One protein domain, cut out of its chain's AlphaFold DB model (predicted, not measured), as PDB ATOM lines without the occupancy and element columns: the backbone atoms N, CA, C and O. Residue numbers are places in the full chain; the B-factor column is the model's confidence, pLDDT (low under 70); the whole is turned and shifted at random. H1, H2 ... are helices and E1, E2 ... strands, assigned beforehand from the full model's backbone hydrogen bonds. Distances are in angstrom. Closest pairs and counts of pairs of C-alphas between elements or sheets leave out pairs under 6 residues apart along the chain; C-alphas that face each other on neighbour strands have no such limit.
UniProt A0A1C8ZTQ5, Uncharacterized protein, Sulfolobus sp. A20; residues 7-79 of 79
ATOM      1  N   ASP A   7      36.127 168.918  15.587       80.19
ATOM      2  CA  ASP A   7      35.108 169.849  15.081       80.19
ATOM      3  C   ASP A   7      33.760 169.158  14.818       80.19
ATOM      4  O   ASP A   7      32.755 169.826  14.583       80.19
ATOM      5  N   ILE A   8      33.701 167.818  14.847       83.06
ATOM      6  CA  ILE A   8      32.452 167.068  14.642       83.06
ATOM      7  C   ILE A   8      31.431 167.405  15.727       83.06
ATOM      8  O   ILE A   8      30.238 167.504  15.435       83.06
ATOM      9  N   LYS A   9      31.888 167.628  16.961       82.62
ATOM     10  CA  LYS A   9      31.016 168.047  18.057       82.62
ATOM     11  C   LYS A   9      30.390 169.413  17.759       82.62
ATOM     12  O   LYS A   9      29.166 169.519  17.718       82.62
ATOM     13  N   ASP A  10      31.214 170.411  17.439       86.31
ATOM     14  CA  ASP A  10      30.763 171.747  17.027       86.31
ATOM     15  C   ASP A  10      29.835 171.707  15.806       86.31
ATOM     16  O   ASP A  10      28.878 172.480  15.722       86.31
ATOM     17  N   LEU A  11      30.088 170.797  14.864       87.69
ATOM     18  CA  LEU A  11      29.278 170.611  13.667       87.69
ATOM     19  C   LEU A  11      27.906 169.998  13.977       87.69
ATOM     20  O   LEU A  11      26.924 170.400  13.360       87.69
ATOM     21  N   ILE A  12      27.802 169.078  14.939       85.56
ATOM     22  CA  ILE A  12      26.510 168.540  15.398       85.56
ATOM     23  C   ILE A  12      25.737 169.588  16.212       85.56
ATOM     24  O   ILE A  12      24.518 169.695  16.064       85.56
ATOM     25  N   GLU A  13      26.422 170.372  17.050       85.31
ATOM     26  CA  GLU A  13      25.795 171.401  17.892       85.31
ATOM     27  C   GLU A  13      25.379 172.646  17.091       85.31
ATOM     28  O   GLU A  13      24.318 173.223  17.334       85.31
ATOM     29  N   THR A  14      26.183 173.056  16.105       86.75
ATOM     30  CA  THR A  14      25.967 174.275  15.303       86.75
ATOM     31  C   THR A  14      26.082 174.055  13.784       86.75
ATOM     32  O   THR A  14      26.755 174.817  13.087       86.75
ATOM     33  N   PRO A  15      25.358 173.088  13.195       86.50
ATOM     34  CA  PRO A  15      25.514 172.698  11.785       86.50
ATOM     35  C   PRO A  15      25.290 173.837  10.793       86.50
ATOM     36  O   PRO A  15      25.989 173.957   9.788       86.50
ATOM     37  N   GLN A  16      24.355 174.729  11.105       86.12
ATOM     38  CA  GLN A  16      24.055 175.919  10.312       86.12
ATOM     39  C   GLN A  16      25.252 176.872  10.154       86.12
ATOM     40  O   GLN A  16      25.388 177.494   9.103       86.12
ATOM     41  N   LYS A  17      26.168 176.930  11.133       86.25
ATOM     42  CA  LYS A  17      27.417 177.709  11.046       86.25
ATOM     43  C   LYS A  17      28.353 177.161   9.963       86.25
ATOM     44  O   LYS A  17      29.096 177.916   9.346       86.25
ATOM     45  N   PHE A  18      28.270 175.858   9.703       84.62
ATOM     46  CA  PHE A  18      29.036 175.147   8.680       84.62
ATOM     47  C   PHE A  18      28.253 174.978   7.363       84.62
ATOM     48  O   PHE A  18      28.758 174.385   6.407       84.62
ATOM     49  N   GLY A  19      27.024 175.503   7.289       87.06
ATOM     50  CA  GLY A  19      26.140 175.367   6.131       87.06
ATOM     51  C   GLY A  19      25.538 173.969   5.964       87.06
ATOM     52  O   GLY A  19      25.143 173.617   4.854       87.06
ATOM     53  N   PHE A  20      25.485 173.173   7.036       91.75
ATOM     54  CA  PHE A  20      24.859 171.854   7.030       91.75
ATOM     55  C   PHE A  20      23.357 171.954   7.304       91.75
ATOM     56  O   PHE A  20      22.909 172.708   8.171       91.75
ATOM     57  N   LYS A  21      22.574 171.157   6.579       92.00
ATOM     58  CA  LYS A  21      21.140 170.969   6.829       92.00
ATOM     59  C   LYS A  21      20.931 169.834   7.823       92.00
ATOM     60  O   LYS A  21      21.633 168.834   7.758       92.00
ATOM     61  N   ILE A  22      19.947 169.968   8.707       90.69
ATOM     62  CA  ILE A  22      19.570 168.902   9.639       90.69
ATOM     63  C   ILE A  22      18.305 168.216   9.135       90.69
ATOM     64  O   ILE A  22      17.284 168.868   8.922       90.69
ATOM     65  N   GLU A  23      18.347 166.895   9.030       91.25
ATOM     66  CA  GLU A  23      17.186 166.048   8.794       91.25
ATOM     67  C   GLU A  23      16.935 165.161  10.011       91.25
ATOM     68  O   GLU A  23      17.861 164.602  10.590       91.25
ATOM     69  N   ARG A  24      15.674 165.007  10.418       89.44
ATOM     70  CA  ARG A  24      15.299 164.116  11.526       89.44
ATOM     71  C   ARG A  24      14.562 162.905  10.979       89.44
ATOM     72  O   ARG A  24      13.520 163.053  10.342       89.44
ATOM     73  N   LYS A  25      15.062 161.706  11.265       87.88
ATOM     74  CA  LYS A  25      14.421 160.436  10.913       87.88
ATOM     75  C   LYS A  25      13.954 159.724  12.178       87.88
ATOM     76  O   LYS A  25      14.629 159.723  13.190       87.88
ATOM     77  N   LYS A  26      12.775 159.097  12.121       77.12
ATOM     78  CA  LYS A  26      12.164 158.425  13.286       77.12
ATOM     79  C   LYS A  26      12.702 157.015  13.550       77.12
ATOM     80  O   LYS A  26      12.439 156.454  14.608       77.12
ATOM     81  N   ARG A  27      13.364 156.391  12.570       79.56
ATOM     82  CA  ARG A  27      13.775 154.981  12.632       79.56
ATOM     83  C   ARG A  27      15.285 154.880  12.730       79.56
ATOM     84  O   ARG A  27      15.969 154.999  11.719       79.56
ATOM     85  N   LYS A  28      15.776 154.657  13.947       75.88
ATOM     86  CA  LYS A  28      17.195 154.478  14.230       75.88
ATOM     87  C   LYS A  28      17.662 153.073  13.816       75.88
ATOM     88  O   LYS A  28      17.124 152.095  14.338       75.88
ATOM     89  N   PRO A  29      18.647 152.944  12.915       78.94
ATOM     90  CA  PRO A  29      19.269 151.658  12.608       78.94
ATOM     91  C   PRO A  29      20.118 151.210  13.805       78.94
ATOM     92  O   PRO A  29      21.155 151.808  14.081       78.94
ATOM     93  N   ARG A  30      19.654 150.200  14.556       78.81
ATOM     94  CA  ARG A  30      20.366 149.684  15.741       78.81
ATOM     95  C   ARG A  30      21.734 149.114  15.380       78.81
ATOM     96  O   ARG A  30      22.699 149.482  16.029       78.81
ATOM     97  N   ASP A  31      21.825 148.362  14.289       85.50
ATOM     98  CA  ASP A  31      23.068 147.730  13.835       85.50
ATOM     99  C   ASP A  31      24.220 148.728  13.636       85.50
ATOM    100  O   ASP A  31      25.366 148.434  13.963       85.50
ATOM    101  N   LEU A  32      23.926 149.946  13.161       85.19
ATOM    102  CA  LEU A  32      24.944 150.994  13.006       85.19
ATOM    103  C   LEU A  32      25.469 151.512  14.348       85.19
ATOM    104  O   LEU A  32      26.611 151.940  14.437       85.19
ATOM    105  N   VAL A  33      24.648 151.487  15.393       87.00
ATOM    106  CA  VAL A  33      25.013 152.000  16.718       87.00
ATOM    107  C   VAL A  33      26.028 151.079  17.365       87.00
ATOM    108  O   VAL A  33      27.055 151.551  17.845       87.00
ATOM    109  N   ASP A  34      25.732 149.781  17.356       88.88
ATOM    110  CA  ASP A  34      26.610 148.760  17.912       88.88
ATOM    111  C   ASP A  34      27.920 148.708  17.114       88.88
ATOM    112  O   ASP A  34      28.994 148.846  17.695       88.88
ATOM    113  N   LYS A  35      27.841 148.707  15.773       89.12
ATOM    114  CA  LYS A  35      29.021 148.722  14.894       89.12
ATOM    115  C   LYS A  35      29.971 149.889  15.173       89.12
ATOM    116  O   LYS A  35      31.179 149.678  15.268       89.12
ATOM    117  N   VAL A  36      29.435 151.104  15.319       91.00
ATOM    118  CA  VAL A  36      30.227 152.317  15.591       91.00
ATOM    119  C   VAL A  36      30.805 152.302  17.003       91.00
ATOM    120  O   VAL A  36      31.900 152.812  17.217       91.00
ATOM    121  N   LYS A  37      30.112 151.703  17.975       88.38
ATOM    122  CA  LYS A  37      30.654 151.518  19.327       88.38
ATOM    123  C   LYS A  37      31.758 150.463  19.386       88.38
ATOM    124  O   LYS A  37      32.639 150.571  20.231       88.38
ATOM    125  N   GLU A  38      31.726 149.464  18.508       89.69
ATOM    126  CA  GLU A  38      32.759 148.426  18.434       89.69
ATOM    127  C   GLU A  38      34.002 148.866  17.645       89.69
ATOM    128  O   GLU A  38      35.119 148.573  18.064       89.69
ATOM    129  N   ASN A  39      33.825 149.572  16.522       87.62
ATOM    130  CA  ASN A  39      34.914 149.874  15.576       87.62
ATOM    131  C   ASN A  39      35.274 151.362  15.479       87.62
ATOM    132  O   ASN A  39      36.328 151.716  14.945       87.62
ATOM    133  N   GLY A  40      34.398 152.243  15.958       85.94
ATOM    134  CA  GLY A  40      34.586 153.682  15.867       85.94
ATOM    135  C   GLY A  40      35.650 154.204  16.828       85.94
ATOM    136  O   GLY A  40      36.026 153.584  17.822       85.94
ATOM    137  N   ILE A  41      36.117 155.414  16.541       89.19
ATOM    138  CA  ILE A  41      37.028 156.151  17.408       89.19
ATOM    139  C   ILE A  41      36.190 156.865  18.464       89.19
ATOM    140  O   ILE A  41      35.261 157.606  18.139       89.19
ATOM    141  N   ARG A  42      36.538 156.675  19.736       88.12
ATOM    142  CA  ARG A  42      35.930 157.424  20.833       88.12
ATOM    143  C   ARG A  42      36.658 158.750  21.036       88.12
ATOM    144  O   ARG A  42      37.860 158.762  21.291       88.12
ATOM    145  N   ILE A  43      35.921 159.854  20.960       85.56
ATOM    146  CA  ILE A  43      36.405 161.213  21.222       85.56
ATOM    147  C   ILE A  43      35.438 161.861  22.206       85.56
ATOM    148  O   ILE A  43      34.250 161.995  21.915       85.56
ATOM    149  N   ASP A  44      35.938 162.214  23.390       84.88
ATOM    150  CA  ASP A  44      35.115 162.650  24.520       84.88
ATOM    151  C   ASP A  44      33.963 161.655  24.794       84.88
ATOM    152  O   ASP A  44      34.181 160.503  25.188       84.88
ATOM    153  N   ASN A  45      32.726 162.088  24.535       87.38
ATOM    154  CA  ASN A  45      31.487 161.346  24.771       87.38
ATOM    155  C   ASN A  45      30.820 160.877  23.463       87.38
ATOM    156  O   ASN A  45      29.629 160.562  23.456       87.38
ATOM    157  N   LEU A  46      31.567 160.882  22.355       89.88
ATOM    158  CA  LEU A  46      31.092 160.523  21.023       89.88
ATOM    159  C   LEU A  46      31.911 159.355  20.464       89.88
ATOM    160  O   LEU A  46      33.138 159.343  20.532       89.88
ATOM    161  N   TRP A  47      31.219 158.390  19.875       92.69
ATOM    162  CA  TRP A  47      31.791 157.332  19.051       92.69
ATOM    163  C   TRP A  47      31.637 157.724  17.596       92.69
ATOM    164  O   TRP A  47      30.530 158.046  17.172       92.69
ATOM    165  N   ILE A  48      32.731 157.738  16.847       90.88
ATOM    166  CA  ILE A  48      32.764 158.288  15.496       90.88
ATOM    167  C   ILE A  48      33.413 157.272  14.564       90.88
ATOM    168  O   ILE A  48      34.582 156.926  14.719       90.88
ATOM    169  N   GLU A  49      32.669 156.830  13.560       91.88
ATOM    170  CA  GLU A  49      33.184 156.045  12.441       91.88
ATOM    171  C   GLU A  49      33.041 156.887  11.174       91.88
ATOM    172  O   GLU A  49      31.936 157.278  10.807       91.88
ATOM    173  N   CYS A  50      34.156 157.206  10.524       88.88
ATOM    174  CA  CYS A  50      34.164 158.024   9.317       88.88
ATOM    175  C   CYS A  50      34.574 157.196   8.107       88.88
ATOM    176  O   CYS A  50      35.694 156.686   8.048       88.88
ATOM    177  N   ASP A  51      33.699 157.150   7.115       88.81
ATOM    178  CA  ASP A  51      33.959 156.597   5.801       88.81
ATOM    179  C   ASP A  51      34.450 157.712   4.868       88.81
ATOM    180  O   ASP A  51      33.700 158.586   4.419       88.81
ATOM    181  N   ARG A  52      35.763 157.723   4.616       81.50
ATOM    182  CA  ARG A  52      36.397 158.753   3.782       81.50
ATOM    183  C   ARG A  52      36.042 158.620   2.304       81.50
ATOM    184  O   ARG A  52      36.102 159.628   1.606       81.50
ATOM    185  N   GLU A  53      35.695 157.423   1.836       85.81
ATOM    186  CA  GLU A  53      35.352 157.183   0.431       85.81
ATOM    187  C   GLU A  53      33.990 157.794   0.093       85.81
ATOM    188  O   GLU A  53      33.837 158.467  -0.925       85.81
ATOM    189  N   ASN A  54      33.022 157.641   0.995       85.06
ATOM    190  CA  ASN A  54      31.672 158.179   0.851       85.06
ATOM    191  C   ASN A  54      31.531 159.606   1.404       85.06
ATOM    192  O   ASN A  54      30.511 160.262   1.171       85.06
ATOM    193  N   GLY A  55      32.546 160.106   2.116       87.19
ATOM    194  CA  GLY A  55      32.510 161.410   2.775       87.19
ATOM    195  C   GLY A  55      31.406 161.473   3.828       87.19
ATOM    196  O   GLY A  55      30.684 162.470   3.907       87.19
ATOM    197  N   GLU A  56      31.248 160.397   4.598       90.38
ATOM    198  CA  GLU A  56      30.190 160.245   5.591       90.38
ATOM    199  C   GLU A  56      30.783 159.838   6.943       90.38
ATOM    200  O   GLU A  56      31.660 158.985   7.010       90.38
ATOM    201  N   CYS A  57      30.329 160.449   8.032       91.00
ATOM    202  CA  CYS A  57      30.688 160.041   9.385       91.00
ATOM    203  C   CYS A  57      29.437 159.678  10.166       91.00
ATOM    204  O   CYS A  57      28.503 160.471  10.278       91.00
ATOM    205  N   VAL A  58      29.450 158.495  10.758       92.19
ATOM    206  CA  VAL A  58      28.440 158.043  11.698       92.19
ATOM    207  C   VAL A  58      28.931 158.347  13.103       92.19
ATOM    208  O   VAL A  58      30.032 157.964  13.492       92.19
ATOM    209  N   VAL A  59      28.109 159.055  13.863       92.75
ATOM    210  CA  VAL A  59      28.418 159.523  15.207       92.75
ATOM    211  C   VAL A  59      27.354 159.024  16.167       92.75
ATOM    212  O   VAL A  59      26.157 159.164  15.917       92.75
ATOM    213  N   VAL A  60      27.781 158.450  17.281       92.38
ATOM    214  CA  VAL A  60      26.910 157.936  18.333       92.38
ATOM    215  C   VAL A  60      27.302 158.571  19.655       92.38
ATOM    216  O   VAL A  60      28.448 158.453  20.077       92.38
ATOM    217  N   ASP A  61      26.358 159.217  20.331       89.62
ATOM    218  CA  ASP A  61      26.599 159.715  21.688       89.62
ATOM    219  C   ASP A  61      26.396 158.615  22.742       89.62
ATOM    220  O   ASP A  61      25.782 157.571  22.489       89.62
ATOM    221  N   ASP A  62      26.888 158.859  23.955       86.06
ATOM    222  CA  ASP A  62      26.744 157.935  25.084       86.06
ATOM    223  C   ASP A  62      25.266 157.623  25.417       86.06
ATOM    224  O   ASP A  62      24.921 156.484  25.733       86.06
ATOM    225  N   SER A  63      24.358 158.583  25.184       87.19
ATOM    226  CA  SER A  63      22.897 158.421  25.296       87.19
ATOM    227  C   SER A  63      22.265 157.571  24.186       87.19
ATOM    228  O   SER A  63      21.037 157.503  24.092       87.19
ATOM    229  N   ASN A  64      23.059 156.927  23.324       84.94
ATOM    230  CA  ASN A  64      22.590 156.192  22.153       84.94
ATOM    231  C   ASN A  64      21.776 157.066  21.179       84.94
ATOM    232  O   ASN A  64      20.826 156.570  20.574       84.94
ATOM    233  N   LYS A  65      22.114 158.335  20.966       88.56
ATOM    234  CA  LYS A  65      21.629 159.095  19.802       88.56
ATOM    235  C   LYS A  65      22.577 158.873  18.640       88.56
ATOM    236  O   LYS A  65      23.785 158.800  18.838       88.56
ATOM    237  N   LEU A  66      22.022 158.725  17.442       91.19
ATOM    238  CA  LEU A  66      22.792 158.490  16.223       91.19
ATOM    239  C   LEU A  66      22.674 159.710  15.315       91.19
ATOM    240  O   LEU A  66      21.574 160.194  15.042       91.19
ATOM    241  N   PHE A  67      23.816 160.159  14.823       91.69
ATOM    242  CA  PHE A  67      23.956 161.239  13.866       91.69
ATOM    243  C   PHE A  67      24.734 160.700  12.672       91.69
ATOM    244  O   PHE A  67      25.776 160.079  12.840       91.69
ATOM    245  N   ILE A  68      24.239 160.923  11.464       92.06
ATOM    246  CA  ILE A  68      24.956 160.596  10.233       92.06
ATOM    247  C   ILE A  68      25.265 161.909   9.535       92.06
ATOM    248  O   ILE A  68      24.354 162.634   9.147       92.06
ATOM    249  N   ILE A  69      26.543 162.231   9.409       91.94
ATOM    250  CA  ILE A  69      27.036 163.467   8.815       91.94
ATOM    251  C   ILE A  69      27.543 163.140   7.422       91.94
ATOM    252  O   ILE A  69      28.555 162.468   7.280       91.94
ATOM    253  N   ASN A  70      26.885 163.661   6.396       91.81
ATOM    254  CA  ASN A  70      27.341 163.564   5.021       91.81
ATOM    255  C   ASN A  70      27.985 164.895   4.608       91.81
ATOM    256  O   ASN A  70      27.300 165.911   4.455       91.81
ATOM    257  N   PHE A  71      29.309 164.904   4.449       88.69
ATOM    258  CA  PHE A  71      30.085 166.107   4.133       88.69
ATOM    259  C   PHE A  71      29.921 166.538   2.676       88.69
ATOM    260  O   PHE A  71      29.973 167.734   2.389       88.69
ATOM    261  N   ASN A  72      29.663 165.587   1.774       88.88
ATOM    262  CA  ASN A  72      29.441 165.853   0.352       88.88
ATOM    263  C   ASN A  72      28.136 166.624   0.129       88.88
ATOM    264  O   ASN A  72      28.117 167.663  -0.530       88.88
ATOM    265  N   ASN A  73      27.054 166.154   0.745       90.19
ATOM    266  CA  ASN A  73      25.735 166.775   0.644       90.19
ATOM    267  C   ASN A  73      25.523 167.904   1.662       90.19
ATOM    268  O   ASN A  73      24.537 168.636   1.565       90.19
ATOM    269  N   LYS A  74      26.434 168.050   2.634       90.38
ATOM    270  CA  LYS A  74      26.306 168.941   3.795       90.38
ATOM    271  C   LYS A  74      24.996 168.711   4.553       90.38
ATOM    272  O   LYS A  74      24.219 169.636   4.789       90.38
ATOM    273  N   ILE A  75      24.729 167.458   4.913       92.06
ATOM    274  CA  ILE A  75      23.516 167.056   5.637       92.06
ATOM    275  C   ILE A  75      23.909 166.306   6.906       92.06
ATOM    276  O   ILE A  75      24.830 165.497   6.889       92.06
ATOM    277  N   ILE A  76      23.196 166.561   8.000       92.81
ATOM    278  CA  ILE A  76      23.242 165.772   9.228       92.81
ATOM    279  C   ILE A  76      21.884 165.120   9.429       92.81
ATOM    280  O   ILE A  76      20.875 165.807   9.579       92.81
ATOM    281  N   ILE A  77      21.859 163.797   9.471       92.69
ATOM    282  CA  ILE A  77      20.663 163.010   9.740       92.69
ATOM    283  C   ILE A  77      20.685 162.583  11.205       92.69
ATOM    284  O   ILE A  77      21.585 161.870  11.634       92.69
ATOM    285  N   MET A  78      19.683 163.006  11.963       91.38
ATOM    286  CA  MET A  78      19.493 162.668  13.372       91.38
ATOM    287  C   MET A  78      18.431 161.582  13.521       91.38
ATOM    288  O   MET A  78      17.371 161.676  12.891       91.38
ATOM    289  N   PHE A  79      18.692 160.601  14.384       88.19
ATOM    290  CA  PHE A  79      17.792 159.486  14.683       88.19
ATOM    291  C   PHE A  79      17.460 159.365  16.168       88.19
ATOM    292  O   PHE A  79      18.361 159.619  17.003       88.19
TER     293      PHE A  79
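AT A GLANCE: This is residues 7 to 79 of the 79 residues of an uncharacterized protein of Sulfolobus sp. A20 (UniProt A0A1C8ZTQ5). One twisted sheet of six strands forms a slab with a helix across each face: H3 over E4 and E3 on one face, and the shorter H1 on the opposite face. The strands E2 to E6 fold back and forth as a meander, each the antiparallel neighbour of the one before, while E1 lies parallel beside E6 and the small H2 only grazes the sheet. The printed part has 73 residues with three named helices and six named strands, along the chain H1 H2 E1 H3 E2 E3 E4 E5 E6; the mixed sheet runs E1 E6 E5 E4 E3 E2, and the class is mixed, helices and strands. The whole is compact, with a radius of gyration of the C-alphas of 11.3 A and spans of 30 by 24 by 24 A.

HOW THE PARTS SIT: Start at H1, residues 7 to 13, which is on the sheet at a height of 8.2 A and runs across the strands, at 67 degrees on the local plane to E4, residues 56 to 61. Its closest C-alphas to E6, residues 75 to 78, are Ile 12 and Ile 76, 7.5 A apart. H2, residues 15 to 18, is close but not clearly touching H1, the C-alphas of Leu 11 and Phe 18 being 6.7 A apart. Next find E1, residues 21 to 24, parallel to E6, with N 23 and O 76 at 2.8 A. H3, residues 30 to 39, is on the face opposite to H1 at a height of 8.9 A; it runs across E3, residues 46 to 51, at 89 degrees on the local plane, with the closest C-alphas, Val 36 and Glu 49, 5.7 A apart. E2, residues 41 to 43, forms a hairpin with E3, with N 41 and O 48 at 2.8 A. Hairpins follow for E3 and E4, with N 49 and O 58 at 2.9 A; for E4 and E5, residues 66 to 70, with N 59 and O 67 at 2.7 A; and for E5 and E6, with N 68 and O 77 at 2.8 A. In H1 and H3 every O i to N i+4 pair is within hydrogen-bond range; H2 is too short for such a pair.

IN THESE COORDINATES: Find C-alpha 7 at (35.108, 169.849, 15.081), where H1 begins its 9.9 A. H3 runs 14.6 A from C-alpha 30 at (20.366, 149.684, 15.741). E3 covers 16.0 A, E4 16.5 A and E5 13.1 A; E6 ends at C-alpha 78, (19.493, 162.668, 13.372).

THE WHOLE: Look for the two C-alphas farthest apart at Lys 17 and Glu 38, 30.7 A. The printed part has no cut, and its links between named elements are tight. The mean pLDDT of the printed part is 87.8, and no printed residue is under 70.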